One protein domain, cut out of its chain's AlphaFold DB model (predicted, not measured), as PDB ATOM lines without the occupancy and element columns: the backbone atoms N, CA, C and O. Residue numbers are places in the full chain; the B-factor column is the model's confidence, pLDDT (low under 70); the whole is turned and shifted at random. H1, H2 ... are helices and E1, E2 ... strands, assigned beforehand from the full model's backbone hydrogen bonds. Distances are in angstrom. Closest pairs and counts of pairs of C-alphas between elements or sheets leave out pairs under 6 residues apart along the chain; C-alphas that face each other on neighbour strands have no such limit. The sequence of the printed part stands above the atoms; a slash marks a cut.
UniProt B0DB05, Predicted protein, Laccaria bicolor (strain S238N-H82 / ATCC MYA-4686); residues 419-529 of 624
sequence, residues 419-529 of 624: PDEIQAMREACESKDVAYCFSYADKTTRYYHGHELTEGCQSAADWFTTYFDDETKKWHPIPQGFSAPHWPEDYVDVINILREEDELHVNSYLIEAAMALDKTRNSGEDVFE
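What this domain is: This is residues 419 to 529 of the 624 residues of the protein "Predicted protein" of Laccaria bicolor (strain S238N-H82 / ATCC MYA-4686) (UniProt B0DB05). A small head, the strongly twisted sheet of E1 to E4 with short helix H1 beside its edge strand E2, sends out the long helix H2 as an arm that makes the length; residues 499 to 516 stick out free. The printed part has 111 residues, with H1, E1, E2, E3, E4, H2 in order, class mixed; the sheet runs E2, E1, E3, E4, antiparallel. It is extended, radius of gyration of the C-alphas 21.0 A, spanning 68 by 34 by 27 A.

Where its parts are: Find C-alpha 419 at (-10.251, -50.176, -5.317), where H1 begins, running 16.6 A to residue 430. Then come E1, residues 434 to 439, E2, 445 to 450, E3, 465 to 469, and E4, 474 to 477. H2, residues 488 to 523, runs 50.8 A to (-15.861, -13.845, -44.394), with a kink of 29 degrees near residue 503.

How they stand to each other: Within hydrogen-bond range you find N 436 and O 448 in hairpin E1 and E2, 2.8 A, N 437 and O 466 between E1 and E3, 2.8 A, and N 467 and O 476 in hairpin E3 and E4, 2.9 A. H1 only grazes the sheet with residues 425 to 430; the closest C-alphas of H1 and E2, Cys 429 and Gly 450, are 4.1 A apart. H1, with residues 422 to 426 alone, only just touches H2 at residue 488, with 3 pairs of C-alphas within 8 A; the closest, Ile 422 and Pro 488, are 5.9 A apart. Every O i to N i+4 pair is within range in H1, 31 of 32 in H2.

The domain as a whole: The printed part has no cut; the link E2 to E3 is long, 14 residues. The C-alphas farthest apart, Glu 471 and Gly 524, are 69.2 A apart. The pLDDT is under 70 at residues 506 to 507 and 525 to 529.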
ATOM      1  N   PRO A 419     -10.004 -48.807  -5.792       96.06
ATOM      2  CA  PRO A 419     -10.251 -50.176  -5.317       96.06
ATOM      3  C   PRO A 419     -11.047 -50.200  -4.002       96.06
ATOM      4  O   PRO A 419     -11.968 -51.003  -3.856       96.06
ATOM      5  N   ASP A 420     -10.752 -49.271  -3.089       97.31
ATOM      6  CA  ASP A 420     -11.461 -49.116  -1.813       97.31
ATOM      7  C   ASP A 420     -12.903 -48.602  -2.011       97.31
ATOM      8  O   ASP A 420     -13.812 -48.968  -1.269       97.31
ATOM      9  N   GLU A 421     -13.129 -47.783  -3.043       96.31
ATOM     10  CA  GLU A 421     -14.442 -47.247  -3.431       96.31
ATOM     11  C   GLU A 421     -15.322 -48.344  -4.049       96.31
ATOM     12  O   GLU A 421     -16.455 -48.544  -3.615       96.31
ATOM     13  N   ILE A 422     -14.766 -49.134  -4.975       96.69
ATOM     14  CA  ILE A 422     -15.401 -50.333  -5.544       96.69
ATOM     15  C   ILE A 422     -15.800 -51.306  -4.429       96.69
ATOM     16  O   ILE A 422     -16.912 -51.834  -4.449       96.69
ATOM     17  N   GLN A 423     -14.912 -51.539  -3.457       96.94
ATOM     18  CA  GLN A 423     -15.184 -52.435  -2.335       96.94
ATOM     19  C   GLN A 423     -16.305 -51.895  -1.434       96.94
ATOM     20  O   GLN A 423     -17.270 -52.613  -1.180       96.94
ATOM     21  N   ALA A 424     -16.242 -50.622  -1.028       96.00
ATOM     22  CA  ALA A 424     -17.274 -49.993  -0.202       96.00
ATOM     23  C   ALA A 424     -18.658 -49.978  -0.883       96.00
ATOM     24  O   ALA A 424     -19.678 -50.211  -0.233       96.00
ATOM     25  N   MET A 425     -18.708 -49.757  -2.202       96.50
ATOM     26  CA  MET A 425     -19.942 -49.839  -2.990       96.50
ATOM     27  C   MET A 425     -20.521 -51.261  -3.022       96.50
ATOM     28  O   MET A 425     -21.730 -51.428  -2.863       96.50
ATOM     29  N   ARG A 426     -19.681 -52.297  -3.179       97.00
ATOM     30  CA  ARG A 426     -20.139 -53.697  -3.120       97.00
ATOM     31  C   ARG A 426     -20.655 -54.066  -1.736       97.00
ATOM     32  O   ARG A 426     -21.760 -54.587  -1.646       97.00
ATOM     33  N   GLU A 427     -19.927 -53.730  -0.672       96.69
ATOM     34  CA  GLU A 427     -20.359 -53.971   0.713       96.69
ATOM     35  C   GLU A 427     -21.728 -53.328   0.996       96.69
ATOM     36  O   GLU A 427     -22.624 -53.976   1.545       96.69
ATOM     37  N   ALA A 428     -21.953 -52.100   0.514       95.94
ATOM     38  CA  ALA A 428     -23.236 -51.415   0.648       95.94
ATOM     39  C   ALA A 428     -24.397 -52.079  -0.133       95.94
ATOM     40  O   ALA A 428     -25.560 -51.896   0.236       95.94
ATOM     41  N   CYS A 429     -24.096 -52.880  -1.163       96.06
ATOM     42  CA  CYS A 429     -25.037 -53.707  -1.934       96.06
ATOM     43  C   CYS A 429     -25.085 -55.193  -1.510       96.06
ATOM     44  O   CYS A 429     -25.851 -55.970  -2.086       96.06
ATOM     45  N   GLU A 430     -24.306 -55.612  -0.509       94.19
ATOM     46  CA  GLU A 430     -24.388 -56.962   0.073       94.19
ATOM     47  C   GLU A 430     -25.349 -57.039   1.273       94.19
ATOM     48  O   GLU A 430     -25.803 -58.132   1.642       94.19
ATOM     49  N   SER A 431     -25.711 -55.889   1.860       93.31
ATOM     50  CA  SER A 431     -26.709 -55.841   2.931       93.31
ATOM     51  C   SER A 431     -28.129 -56.161   2.445       93.31
ATOM     52  O   SER A 431     -28.440 -56.180   1.255       93.31
ATOM     53  N   LYS A 432     -29.009 -56.461   3.403       93.12
ATOM     54  CA  LYS A 432     -30.371 -56.981   3.184       93.12
ATOM     55  C   LYS A 432     -31.434 -56.112   3.859       93.12
ATOM     56  O   LYS A 432     -32.503 -56.615   4.194       93.12
ATOM     57  N   ASP A 433     -31.114 -54.838   4.072       94.25
ATOM     58  CA  ASP A 433     -31.937 -53.900   4.839       94.25
ATOM     59  C   ASP A 433     -33.085 -53.352   3.980       94.25
ATOM     60  O   ASP A 433     -34.245 -53.401   4.383       94.25
ATOM     61  N   VAL A 434     -32.769 -52.893   2.763       97.38
ATOM     62  CA  VAL A 434     -33.733 -52.340   1.798       97.38
ATOM     63  C   VAL A 434     -33.569 -53.026   0.442       97.38
ATOM     64  O   VAL A 434     -32.453 -53.310   0.008       97.38
ATOM     65  N   ALA A 435     -34.686 -53.300  -0.238       98.06
ATOM     66  CA  ALA A 435     -34.689 -53.810  -1.608       98.06
ATOM     67  C   ALA A 435     -34.714 -52.654  -2.622       98.06
ATOM     68  O   ALA A 435     -35.503 -51.716  -2.492       98.06
ATOM     69  N   TYR A 436     -33.887 -52.759  -3.659       98.31
ATOM     70  CA  TYR A 436     -33.705 -51.755  -4.706       98.31
ATOM     71  C   TYR A 436     -33.961 -52.350  -6.094       98.31
ATOM     72  O   TYR A 436     -33.731 -53.535  -6.343       98.31
ATOM     73  N   CYS A 437     -34.447 -51.511  -7.005       97.62
ATOM     74  CA  CYS A 437     -34.675 -51.826  -8.407       97.62
ATOM     75  C   CYS A 437     -34.046 -50.723  -9.260       97.62
ATOM     76  O   CYS A 437     -34.539 -49.591  -9.287       97.62
ATOM     77  N   PHE A 438     -32.953 -51.064  -9.940       97.62
ATOM     78  CA  PHE A 438     -32.293 -50.215 -10.926       97.62
ATOM     79  C   PHE A 438     -32.863 -50.508 -12.321       97.62
ATOM     80  O   PHE A 438     -33.063 -51.674 -12.671       97.62
ATOM     81  N   SER A 439     -33.126 -49.468 -13.116       95.81
ATOM     82  CA  SER A 439     -33.736 -49.564 -14.450       95.81
ATOM     83  C   SER A 439     -32.807 -49.009 -15.531       95.81
ATOM     84  O   SER A 439     -32.545 -47.810 -15.555       95.81
ATOM     85  N   TYR A 440     -32.345 -49.856 -16.453       90.31
ATOM     86  CA  TYR A 440     -31.489 -49.432 -17.568       90.31
ATOM     87  C   TYR A 440     -32.309 -48.782 -18.695       90.31
ATOM     88  O   TYR A 440     -33.513 -49.023 -18.838       90.31
ATOM     89  N   ALA A 441     -31.641 -48.013 -19.559       84.25
ATOM     90  CA  ALA A 441     -32.257 -47.375 -20.727       84.25
ATOM     91  C   ALA A 441     -32.891 -48.378 -21.722       84.25
ATOM     92  O   ALA A 441     -33.886 -48.062 -22.379       84.25
ATOM     93  N   ASP A 442     -32.379 -49.614 -21.791       86.56
ATOM     94  CA  ASP A 442     -32.936 -50.699 -22.614       86.56
ATOM     95  C   ASP A 442     -34.217 -51.340 -22.027       86.56
ATOM     96  O   ASP A 442     -34.853 -52.173 -22.680       86.56
ATOM     97  N   LYS A 443     -34.644 -50.891 -20.834       84.25
ATOM     98  CA  LYS A 443     -35.786 -51.371 -20.030       84.25
ATOM     99  C   LYS A 443     -35.576 -52.728 -19.355       84.25
ATOM    100  O   LYS A 443     -36.538 -53.289 -18.822       84.25
ATOM    101  N   THR A 444     -34.353 -53.252 -19.318       92.06
ATOM    102  CA  THR A 444     -34.011 -54.278 -18.329       92.06
ATOM    103  C   THR A 444     -34.019 -53.669 -16.923       92.06
ATOM    104  O   THR A 444     -33.906 -52.455 -16.736       92.06
ATOM    105  N   THR A 445     -34.223 -54.510 -15.910       95.44
ATOM    106  CA  THR A 445     -34.271 -54.097 -14.502       95.44
ATOM    107  C   THR A 445     -33.450 -55.053 -13.650       95.44
ATOM    108  O   THR A 445     -33.583 -56.274 -13.771       95.44
ATOM    109  N   ARG A 446     -32.596 -54.503 -12.780       95.06
ATOM    110  CA  ARG A 446     -31.817 -55.263 -11.799       95.06
ATOM    111  C   ARG A 446     -32.421 -55.052 -10.418       95.06
ATOM    112  O   ARG A 446     -32.420 -53.941  -9.894       95.06
ATOM    113  N   TYR A 447     -32.896 -56.141  -9.821       96.94
ATOM    114  CA  TYR A 447     -33.345 -56.174  -8.433       96.94
ATOM    115  C   TYR A 447     -32.189 -56.618  -7.537       96.94
ATOM    116  O   TYR A 447     -31.585 -57.664  -7.775       96.94
ATOM    117  N   TYR A 448     -31.895 -55.834  -6.508       97.31
ATOM    118  CA  TYR A 448     -30.849 -56.099  -5.523       97.31
ATOM    119  C   TYR A 448     -31.329 -55.681  -4.128       97.31
ATOM    120  O   TYR A 448     -32.449 -55.198  -3.964       97.31
ATOM    121  N   HIS A 449     -30.514 -55.925  -3.110       97.38
ATOM    122  CA  HIS A 449     -30.709 -55.348  -1.783       97.38
ATOM    123  C   HIS A 449     -29.484 -54.498  -1.439       97.38
ATOM    124  O   HIS A 449     -28.471 -54.562  -2.132       97.38
ATOM    125  N   GLY A 450     -29.588 -53.685  -0.400       97.19
ATOM    126  CA  GLY A 450     -28.458 -52.951   0.145       97.19
ATOM    127  C   GLY A 450     -28.796 -52.330   1.491       97.19
ATOM    128  O   GLY A 450     -29.822 -52.651   2.099       97.19
ATOM    129  N   HIS A 451     -27.923 -51.437   1.948       97.25
ATOM    130  CA  HIS A 451     -28.159 -50.609   3.127       97.25
ATOM    131  C   HIS A 451     -29.337 -49.637   2.961       97.25
ATOM    132  O   HIS A 451     -29.806 -49.361   1.854       97.25
ATOM    133  N   GLU A 452     -29.814 -49.108   4.090       96.75
ATOM    134  CA  GLU A 452     -30.794 -48.020   4.128       96.75
ATOM    135  C   GLU A 452     -30.298 -46.765   3.380       96.75
ATOM    136  O   GLU A 452     -29.097 -46.519   3.244       96.75
ATOM    137  N   LEU A 453     -31.248 -45.954   2.903       96.81
ATOM    138  CA  LEU A 453     -30.980 -44.701   2.195       96.81
ATOM    139  C   LEU A 453     -30.123 -43.753   3.044       96.81
ATOM    140  O   LEU A 453     -30.512 -43.361   4.144       96.81
ATOM    141  N   THR A 454     -28.981 -43.329   2.503       96.19
ATOM    142  CA  THR A 454     -28.048 -42.434   3.199       96.19
ATOM    143  C   THR A 454     -28.362 -40.975   2.861       96.19
ATOM    144  O   THR A 454     -28.531 -40.632   1.693       96.19
ATOM    145  N   GLU A 455     -28.444 -40.099   3.869       96.81
ATOM    146  CA  GLU A 455     -28.640 -38.654   3.670       96.81
ATOM    147  C   GLU A 455     -27.408 -38.046   2.968       96.81
ATOM    148  O   GLU A 455     -26.277 -38.199   3.431       96.81
ATOM    149  N   GLY A 456     -27.608 -37.372   1.832       93.50
ATOM    150  CA  GLY A 456     -26.511 -36.919   0.979       93.50
ATOM    151  C   GLY A 456     -26.944 -36.318  -0.362       93.50
ATOM    152  O   GLY A 456     -28.118 -36.063  -0.625       93.50
ATOM    153  N   CYS A 457     -25.971 -36.061  -1.236       90.56
ATOM    154  CA  CYS A 457     -26.253 -35.663  -2.614       90.56
ATOM    155  C   CYS A 457     -26.621 -36.896  -3.444       90.56
ATOM    156  O   CYS A 457     -25.848 -37.850  -3.464       90.56
ATOM    157  N   GLN A 458     -27.731 -36.831  -4.183       94.19
ATOM    158  CA  GLN A 458     -28.053 -37.830  -5.202       94.19
ATOM    159  C   GLN A 458     -26.911 -37.961  -6.215       94.19
ATOM    160  O   GLN A 458     -26.366 -36.963  -6.702       94.19
ATOM    161  N   SER A 459     -26.577 -39.205  -6.530       93.62
ATOM    162  CA  SER A 459     -25.804 -39.580  -7.702       93.62
ATOM    163  C   SER A 459     -26.675 -39.512  -8.962       93.62
ATOM    164  O   SER A 459     -27.888 -39.312  -8.900       93.62
ATOM    165  N   ALA A 460     -26.065 -39.720 -10.128       93.31
ATOM    166  CA  ALA A 460     -26.821 -39.918 -11.360       93.31
ATOM    167  C   ALA A 460     -27.626 -41.234 -11.347       93.31
ATOM    168  O   ALA A 460     -28.743 -41.281 -11.853       93.31
ATOM    169  N   ALA A 461     -27.085 -42.299 -10.742       95.88
ATOM    170  CA  ALA A 461     -27.722 -43.615 -10.693       95.88
ATOM    171  C   ALA A 461     -28.949 -43.660  -9.761       95.88
ATOM    172  O   ALA A 461     -29.849 -44.479  -9.972       95.88
ATOM    173  N   ASP A 462     -29.075 -42.713  -8.827       97.19
ATOM    174  CA  ASP A 462     -30.291 -42.508  -8.032       97.19
ATOM    175  C   ASP A 462     -31.507 -42.135  -8.898       97.19
ATOM    176  O   ASP A 462     -32.636 -42.457  -8.536       97.19
ATOM    177  N   TRP A 463     -31.308 -41.513 -10.068       95.44
ATOM    178  CA  TRP A 463     -32.400 -41.192 -11.002       95.44
ATOM    179  C   TRP A 463     -32.947 -42.428 -11.731       95.44
ATOM    180  O   TRP A 463     -34.108 -42.440 -12.140       95.44
ATOM    181  N   PHE A 464     -32.129 -43.475 -11.855       96.00
ATOM    182  CA  PHE A 464     -32.478 -44.763 -12.462       96.00
ATOM    183  C   PHE A 464     -32.876 -45.818 -11.415       96.00
ATOM    184  O   PHE A 464     -33.292 -46.925 -11.770       96.00
ATOM    185  N   THR A 465     -32.779 -45.482 -10.124       97.62
ATOM    186  CA  THR A 465     -33.046 -46.392  -9.007       97.62
ATOM    187  C   THR A 465     -34.376 -46.076  -8.328       97.62
ATOM    188  O   THR A 465     -34.747 -44.929  -8.083       97.62
ATOM    189  N   THR A 466     -35.096 -47.132  -7.962       98.06
ATOM    190  CA  THR A 466     -36.235 -47.074  -7.044       98.06
ATOM    191  C   THR A 466     -35.978 -47.980  -5.847       98.06
ATOM    192  O   THR A 466     -35.332 -49.020  -5.980       98.06
ATOM    193  N   TYR A 467     -36.486 -47.603  -4.677       98.12
ATOM    194  CA  TYR A 467     -36.447 -48.431  -3.470       98.12
ATOM    195  C   TYR A 467     -37.842 -48.986  -3.169       98.12
ATOM    196  O   TYR A 467     -38.853 -48.357  -3.499       98.12
ATOM    197  N   PHE A 468     -37.911 -50.172  -2.569       98.06
ATOM    198  CA  PHE A 468     -39.171 -50.761  -2.131       98.06
ATOM    199  C   PHE A 468     -39.515 -50.263  -0.728       98.06
ATOM    200  O   PHE A 468     -38.843 -50.602   0.244       98.06
ATOM    201  N   ASP A 469     -40.576 -49.471  -0.621       97.12
ATOM    202  CA  ASP A 469     -41.159 -49.116   0.666       97.12
ATOM    203  C   ASP A 469     -42.005 -50.281   1.186       97.12
ATOM    204  O   ASP A 469     -43.046 -50.639   0.617       97.12
ATOM    205  N   ASP A 470     -41.553 -50.848   2.297       94.94
ATOM    206  CA  ASP A 470     -42.168 -51.999   2.933       94.94
ATOM    207  C   ASP A 470     -43.440 -51.635   3.736       94.94
ATOM    208  O   ASP A 470     -44.213 -52.535   4.074       94.94
ATOM    209  N   GLU A 471     -43.728 -50.348   3.982       96.12
ATOM    210  CA  GLU A 471     -45.000 -49.895   4.566       96.12
ATOM    211  C   GLU A 471     -46.103 -49.778   3.502       96.12
ATOM    212  O   GLU A 471     -47.170 -50.380   3.647       96.12
ATOM    213  N   THR A 472     -45.866 -49.055   2.396       96.50
ATOM    214  CA  THR A 472     -46.870 -48.916   1.317       96.50
ATOM    215  C   THR A 472     -46.856 -50.043   0.277       96.50
ATOM    216  O   THR A 472     -47.747 -50.077  -0.579       96.50
ATOM    217  N   LYS A 473     -45.885 -50.969   0.356       96.31
ATOM    218  CA  LYS A 473     -45.629 -52.079  -0.586       96.31
ATOM    219  C   LYS A 473     -45.505 -51.609  -2.040       96.31
ATOM    220  O   LYS A 473     -46.136 -52.161  -2.947       96.31
ATOM    221  N   LYS A 474     -44.709 -50.560  -2.259       97.56
ATOM    222  CA  LYS A 474     -44.515 -49.907  -3.562       97.56
ATOM    223  C   LYS A 474     -43.057 -49.551  -3.805       97.56
ATOM    224  O   LYS A 474     -42.319 -49.248  -2.877       97.56
ATOM    225  N   TRP A 475     -42.692 -49.523  -5.081       98.06
ATOM    226  CA  TRP A 475     -41.456 -48.911  -5.552       98.06
ATOM    227  C   TRP A 475     -41.624 -47.389  -5.608       98.06
ATOM    228  O   TRP A 475     -42.588 -46.905  -6.205       98.06
ATOM    229  N   HIS A 476     -40.688 -46.651  -5.014       97.88
ATOM    230  CA  HIS A 476     -40.625 -45.185  -5.055       97.88
ATOM    231  C   HIS A 476     -39.257 -44.726  -5.576       97.88
ATOM    232  O   HIS A 476     -38.263 -45.414  -5.330       97.88
ATOM    233  N   PRO A 477     -39.167 -43.584  -6.282       97.81
ATOM    234  CA  PRO A 477     -37.882 -42.989  -6.647       97.81
ATOM    235  C   PRO A 477     -37.104 -42.568  -5.396       97.81
ATOM    236  O   PRO A 477     -37.702 -42.298  -4.350       97.81
ATOM    237  N   ILE A 478     -35.778 -42.477  -5.507       98.06
ATOM    238  CA  ILE A 478     -34.940 -42.033  -4.389       98.06
ATOM    239  C   ILE A 478     -35.329 -40.594  -3.983       98.06
ATOM    240  O   ILE A 478     -35.392 -39.714  -4.850       98.06
ATOM    241  N   PRO A 479     -35.608 -40.309  -2.693       96.88
ATOM    242  CA  PRO A 479     -35.985 -38.968  -2.256       96.88
ATOM    243  C   PRO A 479     -34.844 -37.957  -2.429       96.88
ATOM    244  O   PRO A 479     -33.669 -38.279  -2.247       96.88
ATOM    245  N   GLN A 480     -35.181 -36.703  -2.743       95.81
ATOM    246  CA  GLN A 480     -34.186 -35.637  -2.865       95.81
ATOM    247  C   GLN A 480     -33.481 -35.400  -1.520       95.81
ATOM    248  O   GLN A 480     -34.140 -35.219  -0.497       95.81
ATOM    249  N   GLY A 481     -32.145 -35.371  -1.531       96.56
ATOM    250  CA  GLY A 481     -31.328 -35.291  -0.312       96.56
ATOM    251  C   GLY A 481     -30.950 -36.652   0.286       96.56
ATOM    252  O   GLY A 481     -30.357 -36.693   1.359       96.56
ATOM    253  N   PHE A 482     -31.264 -37.751  -0.404       97.56
ATOM    254  CA  PHE A 482     -30.809 -39.102  -0.083       97.56
ATOM    255  C   PHE A 482     -30.136 -39.738  -1.301       97.56
ATOM    256  O   PHE A 482     -30.415 -39.349  -2.433       97.56
ATOM    257  N   SER A 483     -29.277 -40.725  -1.064       97.25
ATOM    258  CA  SER A 483     -28.675 -41.577  -2.091       97.25
ATOM    259  C   SER A 483     -28.769 -43.047  -1.667       97.25
ATOM    260  O   SER A 483     -28.709 -43.369  -0.474       97.25
ATOM    261  N   ALA A 484     -28.982 -43.927  -2.638       97.81
ATOM    262  CA  ALA A 484     -29.036 -45.370  -2.472       97.81
ATOM    263  C   ALA A 484     -27.654 -46.013  -2.707       97.81
ATOM    264  O   ALA A 484     -26.827 -45.472  -3.442       97.81
ATOM    265  N   PRO A 485     -27.383 -47.192  -2.119       97.38
ATOM    266  CA  PRO A 485     -26.245 -48.004  -2.527       97.38
ATOM    267  C   PRO A 485     -26.422 -48.456  -3.983       97.38
ATOM    268  O   PRO A 485     -27.535 -48.763  -4.413       97.38
ATOM    269  N   HIS A 486     -25.328 -48.528  -4.739       97.06
ATOM    270  CA  HIS A 486     -25.325 -48.941  -6.143       97.06
ATOM    271  C   HIS A 486     -24.165 -49.897  -6.414       97.06
ATOM    272  O   HIS A 486     -23.069 -49.710  -5.882       97.06
ATOM    273  N   TRP A 487     -24.375 -50.874  -7.297       97.06
ATOM    274  CA  TRP A 487     -23.270 -51.684  -7.803       97.06
ATOM    275  C   TRP A 487     -22.305 -50.796  -8.604       97.06
ATOM    276  O   TRP A 487     -22.775 -49.960  -9.383       97.06
ATOM    277  N   PRO A 488     -20.977 -50.977  -8.466       96.94
ATOM    278  CA  PRO A 488     -19.981 -50.231  -9.239       96.94
ATOM    279  C   PRO A 488     -20.247 -50.247 -10.747       96.94
ATOM    280  O   PRO A 488     -20.128 -49.220 -11.406       96.94
ATOM    281  N   GLU A 489     -20.677 -51.396 -11.270       95.19
ATOM    282  CA  GLU A 489     -21.042 -51.579 -12.673       95.19
ATOM    283  C   GLU A 489     -22.202 -50.660 -13.090       95.19
ATOM    284  O   GLU A 489     -22.088 -49.926 -14.066       95.19
ATOM    285  N   ASP A 490     -23.285 -50.628 -12.307       95.44
ATOM    286  CA  ASP A 490     -24.493 -49.856 -12.631       95.44
ATOM    287  C   ASP A 490     -24.251 -48.343 -12.500       95.44
ATOM    288  O   ASP A 490     -24.811 -47.540 -13.247       95.44
ATOM    289  N   TYR A 491     -23.369 -47.943 -11.580       95.38
ATOM    290  CA  TYR A 491     -22.897 -46.566 -11.472       95.38
ATOM    291  C   TYR A 491     -22.067 -46.151 -12.697       95.38
ATOM    292  O   TYR A 491     -22.292 -45.077 -13.255       95.38
ATOM    293  N   VAL A 492     -21.128 -46.999 -13.132       95.25
ATOM    294  CA  VAL A 492     -20.296 -46.745 -14.319       95.25
ATOM    295  C   VAL A 492     -21.156 -46.637 -15.580       95.25
ATOM    296  O   VAL A 492     -20.983 -45.683 -16.340       95.25
ATOM    297  N   ASP A 493     -22.121 -47.541 -15.759       93.56
ATOM    298  CA  ASP A 493     -23.047 -47.530 -16.896       93.56
ATOM    299  C   ASP A 493     -23.848 -46.219 -16.966       93.56
ATOM    300  O   ASP A 493     -23.919 -45.602 -18.028       93.56
ATOM    301  N   VAL A 494     -24.382 -45.712 -15.845       94.25
ATOM    302  CA  VAL A 494     -25.105 -44.424 -15.834       94.25
ATOM    303  C   VAL A 494     -24.195 -43.235 -16.131       94.25
ATOM    304  O   VAL A 494     -24.596 -42.317 -16.847       94.25
ATOM    305  N   ILE A 495     -22.968 -43.225 -15.603       93.06
ATOM    306  CA  ILE A 495     -22.005 -42.156 -15.903       93.06
ATOM    307  C   ILE A 495     -21.606 -42.172 -17.388       93.06
ATOM    308  O   ILE A 495     -21.307 -41.107 -17.927       93.06
ATOM    309  N   ASN A 496     -21.641 -43.326 -18.061       92.12
ATOM    310  CA  ASN A 496     -21.464 -43.416 -19.511       92.12
ATOM    311  C   ASN A 496     -22.710 -42.968 -20.283       92.12
ATOM    312  O   ASN A 496     -22.573 -42.122 -21.156       92.12
ATOM    313  N   ILE A 497     -23.915 -43.410 -19.906       90.44
ATOM    314  CA  ILE A 497     -25.174 -42.958 -20.529       90.44
ATOM    315  C   ILE A 497     -25.284 -41.426 -20.490       90.44
ATOM    316  O   ILE A 497     -25.557 -40.805 -21.514       90.44
ATOM    317  N   LEU A 498     -24.988 -40.791 -19.349       89.31
ATOM    318  CA  LEU A 498     -24.991 -39.326 -19.259       89.31
ATOM    319  C   LEU A 498     -23.860 -38.655 -20.055       89.31
ATOM    320  O   LEU A 498     -24.031 -37.514 -20.472       89.31
ATOM    321  N   ARG A 499     -22.718 -39.321 -20.283       88.31
ATOM    322  CA  ARG A 499     -21.670 -38.805 -21.184       88.31
ATOM    323  C   ARG A 499     -22.093 -38.900 -22.642       88.31
ATOM    324  O   ARG A 499     -21.883 -37.939 -23.361       88.31
ATOM    325  N   GLU A 500     -22.713 -40.001 -23.058       86.62
ATOM    326  CA  GLU A 500     -23.249 -40.174 -24.412       86.62
ATOM    327  C   GLU A 500     -24.387 -39.172 -24.689       86.62
ATOM    328  O   GLU A 500     -24.439 -38.567 -25.761       86.62
ATOM    329  N   GLU A 501     -25.257 -38.914 -23.705       83.94
ATOM    330  CA  GLU A 501     -26.262 -37.848 -23.784       83.94
ATOM    331  C   GLU A 501     -25.623 -36.447 -23.828       83.94
ATOM    332  O   GLU A 501     -25.999 -35.644 -24.686       83.94
ATOM    333  N   ASP A 502     -24.645 -36.140 -22.966       82.00
ATOM    334  CA  ASP A 502     -23.924 -34.859 -23.000       82.00
ATOM    335  C   ASP A 502     -23.127 -34.689 -24.312       82.00
ATOM    336  O   ASP A 502     -23.099 -33.587 -24.847       82.00
ATOM    337  N   GLU A 503     -22.535 -35.740 -24.891       77.81
ATOM    338  CA  GLU A 503     -21.873 -35.698 -26.206       77.81
ATOM    339  C   GLU A 503     -22.849 -35.293 -27.309       77.81
ATOM    340  O   GLU A 503     -22.606 -34.321 -28.029       77.81
ATOM    341  N   LEU A 504     -23.974 -36.007 -27.423       73.25
ATOM    342  CA  LEU A 504     -24.974 -35.778 -28.468       73.25
ATOM    343  C   LEU A 504     -25.536 -34.350 -28.444       73.25
ATOM    344  O   LEU A 504     -25.842 -33.797 -29.501       73.25
ATOM    345  N   HIS A 505     -25.647 -33.740 -27.261       70.94
ATOM    346  CA  HIS A 505     -26.138 -32.371 -27.115       70.94
ATOM    347  C   HIS A 505     -25.005 -31.335 -27.168       70.94
ATOM    348  O   HIS A 505     -25.025 -30.451 -28.026       70.94
ATOM    349  N   VAL A 506     -24.007 -31.421 -26.285       67.19
ATOM    350  CA  VAL A 506     -22.967 -30.392 -26.113       67.19
ATOM    351  C   VAL A 506     -22.047 -30.308 -27.327       67.19
ATOM    352  O   VAL A 506     -21.786 -29.193 -27.779       67.19
ATOM    353  N   ASN A 507     -21.610 -31.434 -27.907       67.31
ATOM    354  CA  ASN A 507     -20.722 -31.379 -29.075       67.31
ATOM    355  C   ASN A 507     -21.437 -30.749 -30.279       67.31
ATOM    356  O   ASN A 507     -20.810 -29.992 -31.013       67.31
ATOM    357  N   SER A 508     -22.754 -30.949 -30.438       71.12
ATOM    358  CA  SER A 508     -23.520 -30.309 -31.519       71.12
ATOM    359  C   SER A 508     -23.473 -28.773 -31.437       71.12
ATOM    360  O   SER A 508     -23.113 -28.117 -32.416       71.12
ATOM    361  N   TYR A 509     -23.710 -28.199 -30.250       74.50
ATOM    362  CA  TYR A 509     -23.608 -26.754 -30.018       74.50
ATOM    363  C   TYR A 509     -22.167 -26.238 -30.107       74.50
ATOM    364  O   TYR A 509     -21.941 -25.135 -30.604       74.50
ATOM    365  N   LEU A 510     -21.183 -27.014 -29.640       77.38
ATOM    366  CA  LEU A 510     -19.777 -26.605 -29.664       77.38
ATOM    367  C   LEU A 510     -19.221 -26.579 -31.098       77.38
ATOM    368  O   LEU A 510     -18.500 -25.649 -31.460       77.38
ATOM    369  N   ILE A 511     -19.609 -27.555 -31.926       75.38
ATOM    370  CA  ILE A 511     -19.285 -27.621 -33.356       75.38
ATOM    371  C   ILE A 511     -20.018 -26.511 -34.122       75.38
ATOM    372  O   ILE A 511     -19.396 -25.840 -34.941       75.38
ATOM    373  N   GLU A 512     -21.298 -26.238 -33.835       80.50
ATOM    374  CA  GLU A 512     -22.027 -25.120 -34.456       80.50
ATOM    375  C   GLU A 512     -21.390 -23.760 -34.119       80.50
ATOM    376  O   GLU A 512     -21.138 -22.958 -35.023       80.50
ATOM    377  N   ALA A 513     -21.020 -23.527 -32.856       81.38
ATOM    378  CA  ALA A 513     -20.305 -22.321 -32.438       81.38
ATOM    379  C   ALA A 513     -18.908 -22.208 -33.084       81.38
ATOM    380  O   ALA A 513     -18.513 -21.125 -33.524       81.38
ATOM    381  N   ALA A 514     -18.167 -23.315 -33.202       79.81
ATOM    382  CA  ALA A 514     -16.871 -23.341 -33.880       79.81
ATOM    383  C   ALA A 514     -16.995 -23.064 -35.391       79.81
ATOM    384  O   ALA A 514     -16.201 -22.299 -35.941       79.81
ATOM    385  N   MET A 515     -18.015 -23.617 -36.059       78.00
ATOM    386  CA  MET A 515     -18.323 -23.319 -37.463       78.00
ATOM    387  C   MET A 515     -18.745 -21.861 -37.660       78.00
ATOM    388  O   MET A 515     -18.339 -21.244 -38.646       78.00
ATOM    389  N   ALA A 516     -19.520 -21.288 -36.734       80.38
ATOM    390  CA  ALA A 516     -19.866 -19.872 -36.763       80.38
ATOM    391  C   ALA A 516     -18.604 -18.995 -36.672       80.38
ATOM    392  O   ALA A 516     -18.421 -18.112 -37.506       80.38
ATOM    393  N   LEU A 517     -17.691 -19.290 -35.739       81.50
ATOM    394  CA  LEU A 517     -16.427 -18.563 -35.566       81.50
ATOM    395  C   LEU A 517     -15.451 -18.725 -36.750       81.50
ATOM    396  O   LEU A 517     -14.824 -17.745 -37.153       81.50
ATOM    397  N   ASP A 518     -15.320 -19.913 -37.352       80.31
ATOM    398  CA  ASP A 518     -14.524 -20.067 -38.587       80.31
ATOM    399  C   ASP A 518     -15.194 -19.343 -39.767       80.31
ATOM    400  O   ASP A 518     -14.503 -18.790 -40.623       80.31
ATOM    401  N   LYS A 519     -16.532 -19.255 -39.802       79.06
ATOM    402  CA  LYS A 519     -17.247 -18.457 -40.806       79.06
ATOM    403  C   LYS A 519     -16.952 -16.961 -40.657       79.06
ATOM    404  O   LYS A 519     -16.603 -16.362 -41.670       79.06
ATOM    405  N   THR A 520     -17.020 -16.374 -39.452       75.94
ATOM    406  CA  THR A 520     -16.697 -14.939 -39.251       75.94
ATOM    407  C   THR A 520     -15.254 -14.641 -39.664       75.94
ATOM    408  O   THR A 520     -14.981 -13.749 -40.464       75.94
ATOM    409  N   ARG A 521     -14.318 -15.487 -39.215       77.25
ATOM    410  CA  ARG A 521     -12.888 -15.362 -39.510       77.25
ATOM    411  C   ARG A 521     -12.562 -15.439 -41.006       77.25
ATOM    412  O   ARG A 521     -11.567 -14.856 -41.432       77.25
ATOM    413  N   ASN A 522     -13.359 -16.170 -41.790       77.44
ATOM    414  CA  ASN A 522     -13.144 -16.356 -43.226       77.44
ATOM    415  C   ASN A 522     -14.016 -15.456 -44.122       77.44
ATOM    416  O   ASN A 522     -13.701 -15.346 -45.308       77.44
ATOM    417  N   SER A 523     -15.083 -14.824 -43.617       76.56
ATOM    418  CA  SER A 523     -15.861 -13.845 -44.394       76.56
ATOM    419  C   SER A 523     -15.200 -12.467 -44.433       76.56
ATOM    420  O   SER A 523     -15.338 -11.756 -45.428       76.56
ATOM    421  N   GLY A 524     -14.438 -12.110 -43.391       71.62
ATOM    422  CA  GLY A 524     -13.827 -10.785 -43.252       71.62
ATOM    423  C   GLY A 524     -14.798  -9.705 -42.762       71.62
ATOM    424  O   GLY A 524     -14.437  -8.530 -42.758       71.62
ATOM    425  N   GLU A 525     -16.002 -10.107 -42.353       64.19
ATOM    426  CA  GLU A 525     -16.919  -9.312 -41.530       64.19
ATOM    427  C   GLU A 525     -16.325  -9.187 -40.111       64.19
ATOM    428  O   GLU A 525     -15.555 -10.058 -39.687       64.19
ATOM    429  N   ASP A 526     -16.621  -8.108 -39.377       62.34
ATOM    430  CA  ASP A 526     -15.978  -7.906 -38.073       62.34
ATOM    431  C   ASP A 526     -16.472  -8.957 -37.061       62.34
ATOM    432  O   ASP A 526     -17.663  -9.254 -36.947       62.34
ATOM    433  N   VAL A 527     -15.540  -9.524 -36.291       55.88
ATOM    434  CA  VAL A 527     -15.813 -10.566 -35.289       55.88
ATOM    435  C   VAL A 527     -16.767 -10.049 -34.206       55.88
ATOM    436  O   VAL A 527     -17.494 -10.837 -33.599       55.88
ATOM    437  N   PHE A 528     -16.804  -8.731 -33.995       56.59
ATOM    438  CA  PHE A 528     -17.749  -8.091 -33.087       56.59
ATOM    439  C   PHE A 528     -19.179  -8.012 -33.646       56.59
ATOM    440  O   PHE A 528     -20.107  -8.226 -32.877       56.59
ATOM    441  N   GLU A 529     -19.392  -7.813 -34.954       53.97
ATOM    442  CA  GLU A 529     -20.748  -7.667 -35.523       53.97
ATOM    443  C   GLU A 529     -21.576  -8.958 -35.424       53.97
ATOM    444  O   GLU A 529     -22.772  -8.912 -35.153       53.97
TER     445      GLU A 529